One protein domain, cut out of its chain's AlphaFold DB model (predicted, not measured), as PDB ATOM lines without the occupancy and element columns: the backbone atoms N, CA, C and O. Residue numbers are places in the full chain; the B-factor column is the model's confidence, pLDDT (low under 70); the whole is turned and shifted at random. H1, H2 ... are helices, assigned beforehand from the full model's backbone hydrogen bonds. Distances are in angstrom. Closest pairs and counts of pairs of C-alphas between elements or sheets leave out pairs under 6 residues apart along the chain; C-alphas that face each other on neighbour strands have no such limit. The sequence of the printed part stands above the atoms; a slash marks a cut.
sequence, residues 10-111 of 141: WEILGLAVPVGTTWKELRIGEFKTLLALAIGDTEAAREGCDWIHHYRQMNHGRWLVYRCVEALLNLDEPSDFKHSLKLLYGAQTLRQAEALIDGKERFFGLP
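This is residues 10 to 111 of the 141 residues of the protein "Ribosomal protein S12 methylthiotransferase accessory factor YcaO" of Caballeronia sp. SBC1 (UniProt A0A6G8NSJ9). Four helices, H2, H3, H4 and H6, make the core, in which H2, H3 and H4 run alternately to and fro and H6 crosses H4 steeply, its last residues meeting the end of H2. H5 folds back on H4 at one end of the long axis, and residues 10 to 21 with the short H1 make the other end. The printed part has 102 residues with six named helices, H1 to H6 in order, and no named strand: the class is all helix. It is compact, with a radius of gyration of the C-alphas of 13.6 A, yet elongated, spanning 45 by 26 by 24 A.

The hub is H4, residues 60 to 73, touching three helices. With H3, residues 42 to 55, it forms a hairpin at a shallow tilt of 34.7 degrees, only just short of steep; the closest C-alphas, of Cys 49 and Tyr 66, are 5.9 A apart. H6, residues 91 to 101, touches H4 at a steep tilt of 59 degrees, the same way, closest at the C-alphas of Val 69 and Ala 97, 5.0 A. H5, residues 82 to 89, forms a hairpin with H4 at 29 degrees, touching residues 64 to 68 alone; the closest C-alphas, of Cys 68 and Tyr 89, are 6.6 A apart. H2, residues 28 to 39, forms a hairpin with H3 at 25 degrees, closest at the C-alphas of Thr 33 and Gly 48, 4.6 A. H2 and H6 touch only at their ends, closest at the C-alphas of Leu 37 and Ile 101, 5.8 A. H1, residues 22 to 25, touches no helix. Every O i to N i+4 pair is within hydrogen-bond range in H2 to H6; H1 is too short for one.

H4 measures 19.9 A from C-alpha 60 at (52.367, 35.676, -4.159) to C-alpha 73, H3 19.8 A, H2 16.5 A and H6 15.6 A, ending at C-alpha 101 (39.325, 50.284, -4.343).

The two C-alphas farthest apart, of Gly 14 and Asp 80, are 45.2 A apart. The printed part has no cut and no long link, and no printed residue is under 70 in pLDDT.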
ATOM      1  N   TRP A  10      38.572  29.902   8.062       91.88
ATOM      2  CA  TRP A  10      37.919  28.618   7.793       91.88
ATOM      3  C   TRP A  10      37.794  27.737   9.043       91.88
ATOM      4  O   TRP A  10      36.815  27.008   9.159       91.88
ATOM      5  N   GLU A  11      38.723  27.821  10.000       92.94
ATOM      6  CA  GLU A  11      38.623  27.082  11.269       92.94
ATOM      7  C   GLU A  11      37.479  27.610  12.130       92.94
ATOM      8  O   GLU A  11      36.710  26.837  12.693       92.94
ATOM      9  N   ILE A  12      37.337  28.933  12.194       91.44
ATOM     10  CA  ILE A  12      36.308  29.602  12.999       91.44
ATOM     11  C   ILE A  12      34.917  29.321  12.442       91.44
ATOM     12  O   ILE A  12      33.971  29.134  13.201       91.44
ATOM     13  N   LEU A  13      34.807  29.280  11.118       89.88
ATOM     14  CA  LEU A  13      33.560  28.994  10.422       89.88
ATOM     15  C   LEU A  13      33.255  27.488  10.325       89.88
ATOM     16  O   LEU A  13      32.195  27.127   9.824       89.88
ATOM     17  N   GLY A  14      34.160  26.601  10.762       90.50
ATOM     18  CA  GLY A  14      33.982  25.150  10.624       90.50
ATOM     19  C   GLY A  14      34.006  24.664   9.168       90.50
ATOM     20  O   GLY A  14      33.389  23.657   8.826       90.50
ATOM     21  N   LEU A  15      34.704  25.378   8.283       90.88
ATOM     22  CA  LEU A  15      34.729  25.100   6.852       90.88
ATOM     23  C   LEU A  15      35.806  24.073   6.487       90.88
ATOM     24  O   LEU A  15      37.008  24.343   6.514       90.88
ATOM     25  N   ALA A  16      35.367  22.903   6.027       91.75
ATOM     26  CA  ALA A  16      36.231  21.959   5.330       91.75
ATOM     27  C   ALA A  16      36.471  22.418   3.879       91.75
ATOM     28  O   ALA A  16      35.609  22.245   3.020       91.75
ATOM     29  N   VAL A  17      37.640  23.002   3.594       89.19
ATOM     30  CA  VAL A  17      38.032  23.487   2.255       89.19
ATOM     31  C   VAL A  17      39.357  22.871   1.781       89.19
ATOM     32  O   VAL A  17      40.212  22.561   2.620       89.19
ATOM     33  N   PRO A  18      39.556  22.673   0.461       87.06
ATOM     34  CA  PRO A  18      40.793  22.103  -0.073       87.06
ATOM     35  C   PRO A  18      42.024  22.973   0.183       87.06
ATOM     36  O   PRO A  18      41.950  24.204   0.205       87.06
ATOM     37  N   VAL A  19      43.178  22.319   0.334       88.25
ATOM     38  CA  VAL A  19      44.486  22.986   0.428       88.25
ATOM     39  C   VAL A  19      44.794  23.720  -0.880       88.25
ATOM     40  O   VAL A  19      44.443  23.241  -1.955       88.25
ATOM     41  N   GLY A  20      45.428  24.891  -0.781       85.56
ATOM     42  CA  GLY A  20      45.771  25.738  -1.931       85.56
ATOM     43  C   GLY A  20      44.611  26.580  -2.471       85.56
ATOM     44  O   GLY A  20      44.771  27.261  -3.479       85.56
ATOM     45  N   THR A  21      43.442  26.547  -1.823       89.31
ATOM     46  CA  THR A  21      42.345  27.480  -2.119       89.31
ATOM     47  C   THR A  21      42.480  28.750  -1.288       89.31
ATOM     48  O   THR A  21      42.948  28.708  -0.148       89.31
ATOM     49  N   THR A  22      41.984  29.874  -1.808       91.75
ATOM     50  CA  THR A  22      41.968  31.152  -1.076       91.75
ATOM     51  C   THR A  22      41.222  31.035   0.252       91.75
ATOM     52  O   THR A  22      41.688  31.563   1.252       91.75
ATOM     53  N   TRP A  23      40.138  30.253   0.316       92.25
ATOM     54  CA  TRP A  23      39.441  29.968   1.575       92.25
ATOM     55  C   TRP A  23      40.338  29.323   2.642       92.25
ATOM     56  O   TRP A  23      40.179  29.618   3.825       92.25
ATOM     57  N   LYS A  24      41.282  28.456   2.253       91.62
ATOM     58  CA  LYS A  24      42.212  27.807   3.192       91.62
ATOM     59  C   LYS A  24      43.311  28.758   3.679       91.62
ATOM     60  O   LYS A  24      43.791  28.643   4.812       91.62
ATOM     61  N   GLU A  25      43.719  29.691   2.827       92.12
ATOM     62  CA  GLU A  25      44.739  30.699   3.137       92.12
ATOM     63  C   GLU A  25      44.166  31.898   3.911       92.12
ATOM     64  O   GLU A  25      44.888  32.505   4.696       92.12
ATOM     65  N   LEU A  26      42.862  32.165   3.789       93.75
ATOM     66  CA  LEU A  26      42.202  33.334   4.368       93.75
ATOM     67  C   LEU A  26      42.355  33.415   5.896       93.75
ATOM     68  O   LEU A  26      42.043  32.472   6.640       93.75
ATOM     69  N   ARG A  27      42.805  34.583   6.358       94.44
ATOM     70  CA  ARG A  27      42.918  34.965   7.775       94.44
ATOM     71  C   ARG A  27      41.942  36.075   8.135       94.44
ATOM     72  O   ARG A  27      41.397  36.739   7.256       94.44
ATOM     73  N   ILE A  28      41.727  36.282   9.433       94.81
ATOM     74  CA  ILE A  28      40.867  37.369   9.917       94.81
ATOM     75  C   ILE A  28      41.402  38.731   9.477       94.81
ATOM     76  O   ILE A  28      40.607  39.547   9.017       94.81
ATOM     77  N   GLY A  29      42.713  38.967   9.580       95.19
ATOM     78  CA  GLY A  29      43.321  40.241   9.183       95.19
ATOM     79  C   GLY A  29      43.035  40.571   7.721       95.19
ATOM     80  O   GLY A  29      42.467  41.611   7.409       95.19
ATOM     81  N   GLU A  30      43.291  39.617   6.826       96.12
ATOM     82  CA  GLU A  30      42.979  39.757   5.403       96.12
ATOM     83  C   GLU A  30      41.478  39.977   5.143       96.12
ATOM     84  O   GLU A  30      41.093  40.799   4.310       96.12
ATOM     85  N   PHE A  31      40.609  39.267   5.867       96.06
ATOM     86  CA  PHE A  31      39.165  39.438   5.739       96.06
ATOM     87  C   PHE A  31      38.706  40.838   6.173       96.06
ATOM     88  O   PHE A  31      37.870  41.437   5.496       96.06
ATOM     89  N   LYS A  32      39.286  41.400   7.241       96.50
ATOM     90  CA  LYS A  32      39.060  42.797   7.639       96.50
ATOM     91  C   LYS A  32      39.501  43.765   6.541       96.50
ATOM     92  O   LYS A  32      38.732  44.663   6.212       96.50
ATOM     93  N   THR A  33      40.654  43.539   5.910       97.06
ATOM     94  CA  THR A  33      41.117  44.342   4.763       97.06
ATOM     95  C   THR A  33      40.115  44.305   3.609       97.06
ATOM     96  O   THR A  33      39.784  45.338   3.032       97.06
ATOM     97  N   LEU A  34      39.583  43.123   3.279       97.44
ATOM     98  CA  LEU A  34      38.564  42.976   2.234       97.44
ATOM     99  C   LEU A  34      37.264  43.711   2.578       97.44
ATOM    100  O   LEU A  34      36.654  44.306   1.692       97.44
ATOM    101  N   LEU A  35      36.844  43.678   3.846       97.69
ATOM    102  CA  LEU A  35      35.676  44.422   4.316       97.69
ATOM    103  C   LEU A  35      35.902  45.932   4.235       97.69
ATOM    104  O   LEU A  35      35.030  46.626   3.721       97.69
ATOM    105  N   ALA A  36      37.064  46.419   4.677       98.06
ATOM    106  CA  ALA A  36      37.441  47.827   4.602       98.06
ATOM    107  C   ALA A  36      37.388  48.346   3.157       98.06
ATOM    108  O   ALA A  36      36.729  49.346   2.882       98.06
ATOM    109  N   LEU A  37      37.968  47.599   2.211       97.94
ATOM    110  CA  LEU A  37      37.876  47.908   0.780       97.94
ATOM    111  C   LEU A  37      36.423  47.918   0.286       97.94
ATOM    112  O   LEU A  37      36.015  48.833  -0.423       97.94
ATOM    113  N   ALA A  38      35.611  46.939   0.692       97.38
ATOM    114  CA  ALA A  38      34.218  46.843   0.258       97.38
ATOM    115  C   ALA A  38      33.328  47.996   0.758       97.38
ATOM    116  O   ALA A  38      32.341  48.318   0.092       97.38
ATOM    117  N   ILE A  39      33.650  48.591   1.913       97.31
ATOM    118  CA  ILE A  39      32.928  49.742   2.479       97.31
ATOM    119  C   ILE A  39      33.579  51.092   2.144       97.31
ATOM    120  O   ILE A  39      33.011  52.126   2.483       97.31
ATOM    121  N   GLY A  40      34.738  51.091   1.477       96.56
ATOM    122  CA  GLY A  40      35.480  52.302   1.122       96.56
ATOM    123  C   GLY A  40      36.241  52.950   2.285       96.56
ATOM    124  O   GLY A  40      36.556  54.134   2.213       96.56
ATOM    125  N   ASP A  41      36.538  52.206   3.353       97.56
ATOM    126  CA  ASP A  41      37.362  52.693   4.464       97.56
ATOM    127  C   ASP A  41      38.847  52.569   4.099       97.56
ATOM    128  O   ASP A  41      39.468  51.512   4.243       97.56
ATOM    129  N   THR A  42      39.411  53.654   3.569       95.75
ATOM    130  CA  THR A  42      40.791  53.679   3.073       95.75
ATOM    131  C   THR A  42      41.829  53.586   4.186       95.75
ATOM    132  O   THR A  42      42.893  53.019   3.956       95.75
ATOM    133  N   GLU A  43      41.543  54.104   5.383       96.44
ATOM    134  CA  GLU A  43      42.469  54.021   6.520       96.44
ATOM    135  C   GLU A  43      42.571  52.577   7.014       96.44
ATOM    136  O   GLU A  43      43.667  52.013   7.062       96.44
ATOM    137  N   ALA A  44      41.427  51.929   7.258       97.06
ATOM    138  CA  ALA A  44      41.400  50.523   7.647       97.06
ATOM    139  C   ALA A  44      41.954  49.606   6.540       97.06
ATOM    140  O   ALA A  44      42.595  48.593   6.825       97.06
ATOM    141  N   ALA A  45      41.752  49.958   5.265       97.62
ATOM    142  CA  ALA A  45      42.340  49.222   4.150       97.62
ATOM    143  C   ALA A  45      43.876  49.324   4.134       97.62
ATOM    144  O   ALA A  45      44.533  48.316   3.870       97.62
ATOM    145  N   ARG A  46      44.458  50.495   4.438       96.69
ATOM    146  CA  ARG A  46      45.918  50.664   4.552       96.69
ATOM    147  C   ARG A  46      46.489  49.877   5.729       96.69
ATOM    148  O   ARG A  46      47.446  49.137   5.526       96.69
ATOM    149  N   GLU A  47      45.873  49.967   6.909       96.25
ATOM    150  CA  GLU A  47      46.271  49.177   8.087       96.25
ATOM    151  C   GLU A  47      46.234  47.673   7.776       96.25
ATOM    152  O   GLU A  47      47.186  46.934   8.028       96.25
ATOM    153  N   GLY A  48      45.156  47.226   7.132       96.19
ATOM    154  CA  GLY A  48      45.015  45.849   6.690       96.19
ATOM    155  C   GLY A  48      46.059  45.422   5.650       96.19
ATOM    156  O   GLY A  48      46.530  44.285   5.690       96.19
ATOM    157  N   CYS A  49      46.443  46.299   4.717       96.44
ATOM    158  CA  CYS A  49      47.507  46.010   3.747       96.44
ATOM    159  C   CYS A  49      48.886  45.912   4.414       96.44
ATOM    160  O   CYS A  49      49.657  45.012   4.066       96.44
ATOM    161  N   ASP A  50      49.179  46.771   5.393       95.19
ATOM    162  CA  ASP A  50      50.413  46.699   6.181       95.19
ATOM    163  C   ASP A  50      50.488  45.392   6.984       95.19
ATOM    164  O   ASP A  50      51.501  44.686   6.957       95.19
ATOM    165  N   TRP A  51      49.381  44.979   7.607       95.25
ATOM    166  CA  TRP A  51      49.310  43.681   8.279       95.25
ATOM    167  C   TRP A  51      49.603  42.515   7.310       95.25
ATOM    168  O   TRP A  51      50.444  41.657   7.596       95.25
ATOM    169  N   ILE A  52      48.997  42.514   6.112       95.19
ATOM    170  CA  ILE A  52      49.248  41.492   5.074       95.19
ATOM    171  C   ILE A  52      50.723  41.489   4.636       95.19
ATOM    172  O   ILE A  52      51.291  40.419   4.387       95.19
ATOM    173  N   HIS A  53      51.360  42.662   4.549       92.56
ATOM    174  CA  HIS A  53      52.777  42.775   4.201       92.56
ATOM    175  C   HIS A  53      53.676  42.019   5.189       92.56
ATOM    176  O   HIS A  53      54.630  41.349   4.772       92.56
ATOM    177  N   HIS A  54      53.348  42.084   6.480       90.94
ATOM    178  CA  HIS A  54      54.092  41.423   7.546       90.94
ATOM    179  C   HIS A  54      53.772  39.927   7.672       90.94
ATOM    180  O   HIS A  54      54.682  39.148   7.956       90.94
ATOM    181  N   TYR A  55      52.531  39.507   7.395       88.06
ATOM    182  CA  TYR A  55      52.108  38.109   7.545       88.06
ATOM    183  C   TYR A  55      52.900  37.124   6.663       88.06
ATOM    184  O   TYR A  55      53.254  36.029   7.100       88.06
ATOM    185  N   ARG A  56      53.201  37.506   5.410       73.94
ATOM    186  CA  ARG A  56      54.018  36.768   4.409       73.94
ATOM    187  C   ARG A  56      53.615  35.316   4.074       73.94
ATOM    188  O   ARG A  56      54.207  34.741   3.164       73.94
ATOM    189  N   GLN A  57      52.612  34.724   4.721       81.19
ATOM    190  CA  GLN A  57      52.115  33.368   4.442       81.19
ATOM    191  C   GLN A  57      50.882  33.397   3.524       81.19
ATOM    192  O   GLN A  57      49.779  33.030   3.921       81.19
ATOM    193  N   MET A  58      51.066  33.860   2.288       86.06
ATOM    194  CA  MET A  58      49.993  34.001   1.299       86.06
ATOM    195  C   MET A  58      50.519  33.725  -0.110       86.06
ATOM    196  O   MET A  58      51.693  33.972  -0.399       86.06
ATOM    197  N   ASN A  59      49.646  33.269  -1.009       89.12
ATOM    198  CA  ASN A  59      49.932  33.240  -2.438       89.12
ATOM    199  C   ASN A  59      50.529  34.573  -2.948       89.12
ATOM    200  O   ASN A  59      49.964  35.648  -2.737       89.12
ATOM    201  N   HIS A  60      51.642  34.495  -3.685       90.81
ATOM    202  CA  HIS A  60      52.367  35.676  -4.159       90.81
ATOM    203  C   HIS A  60      51.534  36.594  -5.066       90.81
ATOM    204  O   HIS A  60      51.605  37.812  -4.929       90.81
ATOM    205  N   GLY A  61      50.718  36.034  -5.965       92.56
ATOM    206  CA  GLY A  61      49.858  36.828  -6.845       92.56
ATOM    207  C   GLY A  61      48.814  37.613  -6.055       92.56
ATOM    208  O   GLY A  61      48.581  38.788  -6.325       92.56
ATOM    209  N   ARG A  62      48.251  36.996  -5.014       93.81
ATOM    210  CA  ARG A  62      47.308  37.652  -4.104       93.81
ATOM    211  C   ARG A  62      47.979  38.748  -3.277       93.81
ATOM    212  O   ARG A  62      47.447  39.848  -3.170       93.81
ATOM    213  N   TRP A  63      49.175  38.472  -2.763       94.81
ATOM    214  CA  TRP A  63      49.989  39.456  -2.051       94.81
ATOM    215  C   TRP A  63      50.337  40.668  -2.933       94.81
ATOM    216  O   TRP A  63      50.232  41.807  -2.479       94.81
ATOM    217  N   LEU A  64      50.680  40.450  -4.208       95.88
ATOM    218  CA  LEU A  64      50.964  41.530  -5.161       95.88
ATOM    219  C   LEU A  64      49.763  42.456  -5.384       95.88
ATOM    220  O   LEU A  64      49.959  43.662  -5.522       95.88
ATOM    221  N   VAL A  65      48.537  41.922  -5.391       97.12
ATOM    222  CA  VAL A  65      47.320  42.748  -5.481       97.12
ATOM    223  C   VAL A  65      47.235  43.691  -4.284       97.12
ATOM    224  O   VAL A  65      47.079  44.891  -4.486       97.12
ATOM    225  N   TYR A  66      47.427  43.196  -3.058       97.00
ATOM    226  CA  TYR A  66      47.410  44.045  -1.861       97.00
ATOM    227  C   TYR A  66      48.534  45.088  -1.853       97.00
ATOM    228  O   TYR A  66      48.291  46.232  -1.486       97.00
ATOM    229  N   ARG A  67      49.732  44.751  -2.346       96.31
ATOM    230  CA  ARG A  67      50.814  45.738  -2.532       96.31
ATOM    231  C   ARG A  67      50.457  46.822  -3.541       96.31
ATOM    232  O   ARG A  67      50.800  47.984  -3.340       96.31
ATOM    233  N   CYS A  68      49.770  46.456  -4.620       97.31
ATOM    234  CA  CYS A  68      49.290  47.426  -5.594       97.31
ATOM    235  C   CYS A  68      48.174  48.306  -5.008       97.31
ATOM    236  O   CYS A  68      48.163  49.505  -5.272       97.31
ATOM    237  N   VAL A  69      47.269  47.738  -4.200       97.44
ATOM    238  CA  VAL A  69      46.228  48.493  -3.481       97.44
ATOM    239  C   VAL A  69      46.863  49.501  -2.527       97.44
ATOM    240  O   VAL A  69      46.554  50.683  -2.602       97.44
ATOM    241  N   GLU A  70      47.798  49.063  -1.688       96.25
ATOM    242  CA  GLU A  70      48.538  49.928  -0.767       96.25
ATOM    243  C   GLU A  70      49.249  51.072  -1.504       96.25
ATOM    244  O   GLU A  70      49.147  52.230  -1.106       96.25
ATOM    245  N   ALA A  71      49.921  50.767  -2.619       96.19
ATOM    246  CA  ALA A  71      50.580  51.779  -3.437       96.19
ATOM    247  C   ALA A  71      49.587  52.800  -4.010       96.19
ATOM    248  O   ALA A  71      49.861  53.992  -3.964       96.19
ATOM    249  N   LEU A  72      48.435  52.352  -4.518       96.56
ATOM    250  CA  LEU A  72      47.387  53.241  -5.029       96.56
ATOM    251  C   LEU A  72      46.792  54.122  -3.926       96.56
ATOM    252  O   LEU A  72      46.576  55.305  -4.160       96.56
ATOM    253  N   LEU A  73      46.554  53.568  -2.735       95.12
ATOM    254  CA  LEU A  73      46.009  54.316  -1.603       95.12
ATOM    255  C   LEU A  73      47.007  55.336  -1.034       95.12
ATOM    256  O   LEU A  73      46.580  56.302  -0.413       95.12
ATOM    257  N   ASN A  74      48.312  55.140  -1.210       93.75
ATOM    258  CA  ASN A  74      49.345  56.050  -0.700       93.75
ATOM    259  C   ASN A  74      49.752  57.154  -1.691       93.75
ATOM    260  O   ASN A  74      50.613  57.969  -1.367       93.75
ATOM    261  N   LEU A  75      49.177  57.172  -2.895       92.94
ATOM    262  CA  LEU A  75      49.416  58.210  -3.894       92.94
ATOM    263  C   LEU A  75      48.292  59.248  -3.850       92.94
ATOM    264  O   LEU A  75      47.121  58.883  -3.905       92.94
ATOM    265  N   ASP A  76      48.656  60.531  -3.834       83.75
ATOM    266  CA  ASP A  76      47.685  61.634  -3.895       83.75
ATOM    267  C   ASP A  76      46.970  61.687  -5.259       83.75
ATOM    268  O   ASP A  76      45.751  61.830  -5.326       83.75
ATOM    269  N   GLU A  77      47.719  61.497  -6.355       86.12
ATOM    270  CA  GLU A  77      47.198  61.466  -7.732       86.12
ATOM    271  C   GLU A  77      47.632  60.175  -8.457       86.12
ATOM    272  O   GLU A  77      48.582  60.163  -9.245       86.12
ATOM    273  N   PRO A  78      46.950  59.036  -8.221       80.50
ATOM    274  CA  PRO A  78      47.343  57.744  -8.791       80.50
ATOM    275  C   PRO A  78      47.310  57.697 -10.329       80.50
ATOM    276  O   PRO A  78      47.980  56.858 -10.939       80.50
ATOM    277  N   SER A  79      46.530  58.581 -10.966       83.56
ATOM    278  CA  SER A  79      46.418  58.714 -12.426       83.56
ATOM    279  C   SER A  79      47.766  58.940 -13.098       83.56
ATOM    280  O   SER A  79      48.041  58.345 -14.143       83.56
ATOM    281  N   ASP A  80      48.611  59.737 -12.460       89.31
ATOM    282  CA  ASP A  80      49.867  60.226 -13.019       89.31
ATOM    283  C   ASP A  80      50.932  59.128 -13.020       89.31
ATOM    284  O   ASP A  80      51.828  59.088 -13.865       89.31
ATOM    285  N   PHE A  81      50.768  58.147 -12.131       91.38
ATOM    286  CA  PHE A  81      51.682  57.026 -11.962       91.38
ATOM    287  C   PHE A  81      51.185  55.732 -12.612       91.38
ATOM    288  O   PHE A  81      51.873  54.712 -12.529       91.38
ATOM    289  N   LYS A  82      50.037  55.737 -13.309       90.50
ATOM    290  CA  LYS A  82      49.450  54.515 -13.897       90.50
ATOM    291  C   LYS A  82      50.414  53.742 -14.790       90.50
ATOM    292  O   LYS A  82      50.429  52.512 -14.749       90.50
ATOM    293  N   HIS A  83      51.221  54.432 -15.595       93.56
ATOM    294  CA  HIS A  83      52.203  53.769 -16.456       93.56
ATOM    295  C   HIS A  83      53.254  53.009 -15.631       93.56
ATOM    296  O   HIS A  83      53.485  51.824 -15.867       93.56
ATOM    297  N   SER A  84      53.824  53.660 -14.618       95.38
ATOM    298  CA  SER A  84      54.824  53.074 -13.722       95.38
ATOM    299  C   SER A  84      54.248  51.931 -12.885       95.38
ATOM    300  O   SER A  84      54.857  50.868 -12.794       95.38
ATOM    301  N   LEU A  85      53.040  52.099 -12.342       95.25
ATOM    302  CA  LEU A  85      52.342  51.052 -11.591       95.25
ATOM    303  C   LEU A  85      52.053  49.827 -12.464       95.25
ATOM    304  O   LEU A  85      52.221  48.693 -12.022       95.25
ATOM    305  N   LYS A  86      51.684  50.039 -13.734       96.06
ATOM    306  CA  LYS A  86      51.473  48.954 -14.698       96.06
ATOM    307  C   LYS A  86      52.766  48.197 -15.008       96.06
ATOM    308  O   LYS A  86      52.701  46.983 -15.187       96.06
ATOM    309  N   LEU A  87      53.909  48.883 -15.078       96.38
ATOM    310  CA  LEU A  87      55.217  48.241 -15.250       96.38
ATOM    311  C   LEU A  87      55.637  47.456 -14.001       96.38
ATOM    312  O   LEU A  87      56.180  46.364 -14.133       96.38
ATOM    313  N   LEU A  88      55.358  47.988 -12.807       95.88
ATOM    314  CA  LEU A  88      55.760  47.384 -11.537       95.88
ATOM    315  C   LEU A  88      54.918  46.156 -11.162       95.88
ATOM    316  O   LEU A  88      55.465  45.131 -10.763       95.88
ATOM    317  N   TYR A  89      53.593  46.254 -11.287       96.50
ATOM    318  CA  TYR A  89      52.656  45.227 -10.814       96.50
ATOM    319  C   TYR A  89      52.043  44.387 -11.939       96.50
ATOM    320  O   TYR A  89      51.448  43.338 -11.682       96.50
ATOM    321  N   GLY A  90      52.173  44.830 -13.188       97.56
ATOM    322  CA  GLY A  90      51.491  44.236 -14.331       97.56
ATOM    323  C   GLY A  90      50.057  44.744 -14.500       97.56
ATOM    324  O   GLY A  90      49.388  45.202 -13.574       97.56
ATOM    325  N   ALA A  91      49.551  44.640 -15.731       96.81
ATOM    326  CA  ALA A  91      48.258  45.208 -16.107       96.81
ATOM    327  C   ALA A  91      47.060  44.555 -15.401       96.81
ATOM    328  O   ALA A  91      46.054  45.220 -15.182       96.81
ATOM    329  N   GLN A  92      47.130  43.257 -15.103       96.81
ATOM    330  CA  GLN A  92      46.031  42.541 -14.455       96.81
ATOM    331  C   GLN A  92      45.923  42.911 -12.973       96.81
ATOM    332  O   GLN A  92      44.836  43.257 -12.526       96.81
ATOM    333  N   THR A  93      47.050  42.910 -12.257       97.75
ATOM    334  CA  THR A  93      47.139  43.296 -10.844       97.75
ATOM    335  C   THR A  93      46.662  44.725 -10.628       97.75
ATOM    336  O   THR A  93      45.832  44.955  -9.756       97.75
ATOM    337  N   LEU A  94      47.121  45.668 -11.464       97.75
ATOM    338  CA  LEU A  94      46.693  47.065 -11.380       97.75
ATOM    339  C   LEU A  94      45.176  47.199 -11.558       97.75
ATOM    340  O   LEU A  94      44.523  47.815 -10.725       97.75
ATOM    341  N   ARG A  95      44.605  46.562 -12.590       97.38
ATOM    342  CA  ARG A  95      43.149  46.589 -12.811       97.38
ATOM    343  C   ARG A  95      42.366  46.001 -11.640       97.38
ATOM    344  O   ARG A  95      41.324  46.540 -11.292       97.38
ATOM    345  N   GLN A  96      42.835  44.894 -11.066       97.81
ATOM    346  CA  GLN A  96      42.162  44.260  -9.933       97.81
ATOM    347  C   GLN A  96      42.241  45.139  -8.680       97.81
ATOM    348  O   GLN A  96      41.237  45.316  -8.001       97.81
ATOM    349  N   ALA A  97      43.396  45.751  -8.410       97.81
ATOM    350  CA  ALA A  97      43.559  46.692  -7.306       97.81
ATOM    351  C   ALA A  97      42.641  47.920  -7.452       97.81
ATOM    352  O   ALA A  97      41.940  48.269  -6.506       97.81
ATOM    353  N   GLU A  98      42.575  48.520  -8.646       97.12
ATOM    354  CA  GLU A  98      41.633  49.608  -8.952       97.12
ATOM    355  C   GLU A  98      40.173  49.163  -8.754       97.12
ATOM    356  O   GLU A  98      39.390  49.869  -8.127       97.12
ATOM    357  N   ALA A  99      39.799  47.969  -9.231       97.81
ATOM    358  CA  ALA A  99      38.440  47.447  -9.080       97.81
ATOM    359  C   ALA A  99      38.050  47.182  -7.616       97.81
ATOM    360  O   ALA A  99      36.880  47.357  -7.269       97.81
ATOM    361  N   LEU A 100      39.007  46.775  -6.774       97.94
ATOM    362  CA  LEU A 100      38.811  46.593  -5.334       97.94
ATOM    363  C   LEU A 100      38.613  47.929  -4.614       97.94
ATOM    364  O   LEU A 100      37.700  48.037  -3.801       97.94
ATOM    365  N   ILE A 101      39.432  48.939  -4.930       96.94
ATOM    366  CA  ILE A 101      39.325  50.284  -4.343       96.94
ATOM    367  C   ILE A 101      38.005  50.952  -4.754       96.94
ATOM    368  O   ILE A 101      37.307  51.506  -3.912       96.94
ATOM    369  N   ASP A 102      37.617  50.832  -6.027       96.25
ATOM    370  CA  ASP A 102      36.342  51.351  -6.541       96.25
ATOM    371  C   ASP A 102      35.117  50.550  -6.040       96.25
ATOM    372  O   ASP A 102      33.974  50.893  -6.352       96.25
ATOM    373  N   GLY A 103      35.327  49.423  -5.347       95.38
ATOM    374  CA  GLY A 103      34.271  48.524  -4.873       95.38
ATOM    375  C   GLY A 103      33.513  47.768  -5.975       95.38
ATOM    376  O   GLY A 103      32.467  47.171  -5.686       95.38
ATOM    377  N   LYS A 104      34.021  47.787  -7.218       96.56
ATOM    378  CA  LYS A 104      33.484  47.072  -8.396       96.56
ATOM    379  C   LYS A 104      33.717  45.568  -8.308       96.56
ATOM    380  O   LYS A 104      32.879  44.787  -8.749       96.56
ATOM    381  N   GLU A 105      34.849  45.173  -7.741       95.81
ATOM    382  CA  GLU A 105      35.150  43.799  -7.354       95.81
ATOM    383  C   GLU A 105      35.241  43.744  -5.829       95.81
ATOM    384  O   GLU A 105      35.739  44.668  -5.190       95.81
ATOM    385  N   ARG A 106      34.731  42.674  -5.222       95.50
ATOM    386  CA  ARG A 106      34.756  42.475  -3.768       95.50
ATOM    387  C   ARG A 106      35.136  41.041  -3.481       95.50
ATOM    388  O   ARG A 106      34.777  40.155  -4.252       95.50
ATOM    389  N   PHE A 107      35.824  40.820  -2.362       94.44
ATOM    390  CA  PHE A 107      36.179  39.473  -1.903       94.44
ATOM    391  C   PHE A 107      36.864  38.636  -3.000       94.44
ATOM    392  O   PHE A 107      36.563  37.459  -3.182       94.44
ATOM    393  N   PHE A 108      37.771  39.259  -3.762       94.19
ATOM    394  CA  PHE A 108      38.412  38.623  -4.910       94.19
ATOM    395  C   PHE A 108      39.045  37.281  -4.537       94.19
ATOM    396  O   PHE A 108      39.594  37.118  -3.444       94.19
ATOM    397  N   GLY A 109      38.984  36.314  -5.451       90.88
ATOM    398  CA  GLY A 109      39.527  34.970  -5.243       90.88
ATOM    399  C   GLY A 109      38.742  34.087  -4.264       90.88
ATOM    400  O   GLY A 109      39.105  32.926  -4.109       90.88
ATOM    401  N   LEU A 110      37.668  34.576  -3.632       91.88
ATOM    402  CA  LEU A 110      36.799  33.761  -2.780       91.88
ATOM    403  C   LEU A 110      35.602  33.241  -3.591       91.88
ATOM    404  O   LEU A 110      34.657  33.994  -3.833       91.88
ATOM    405  N   PRO A 111      35.611  31.969  -4.035       88.69
ATOM    406  CA  PRO A 111      34.464  31.397  -4.725       88.69
ATOM    407  C   PRO A 111      33.266  31.283  -3.779       88.69
ATOM    408  O   PRO A 111      33.426  31.034  -2.579       88.69
TER     409      PRO A 111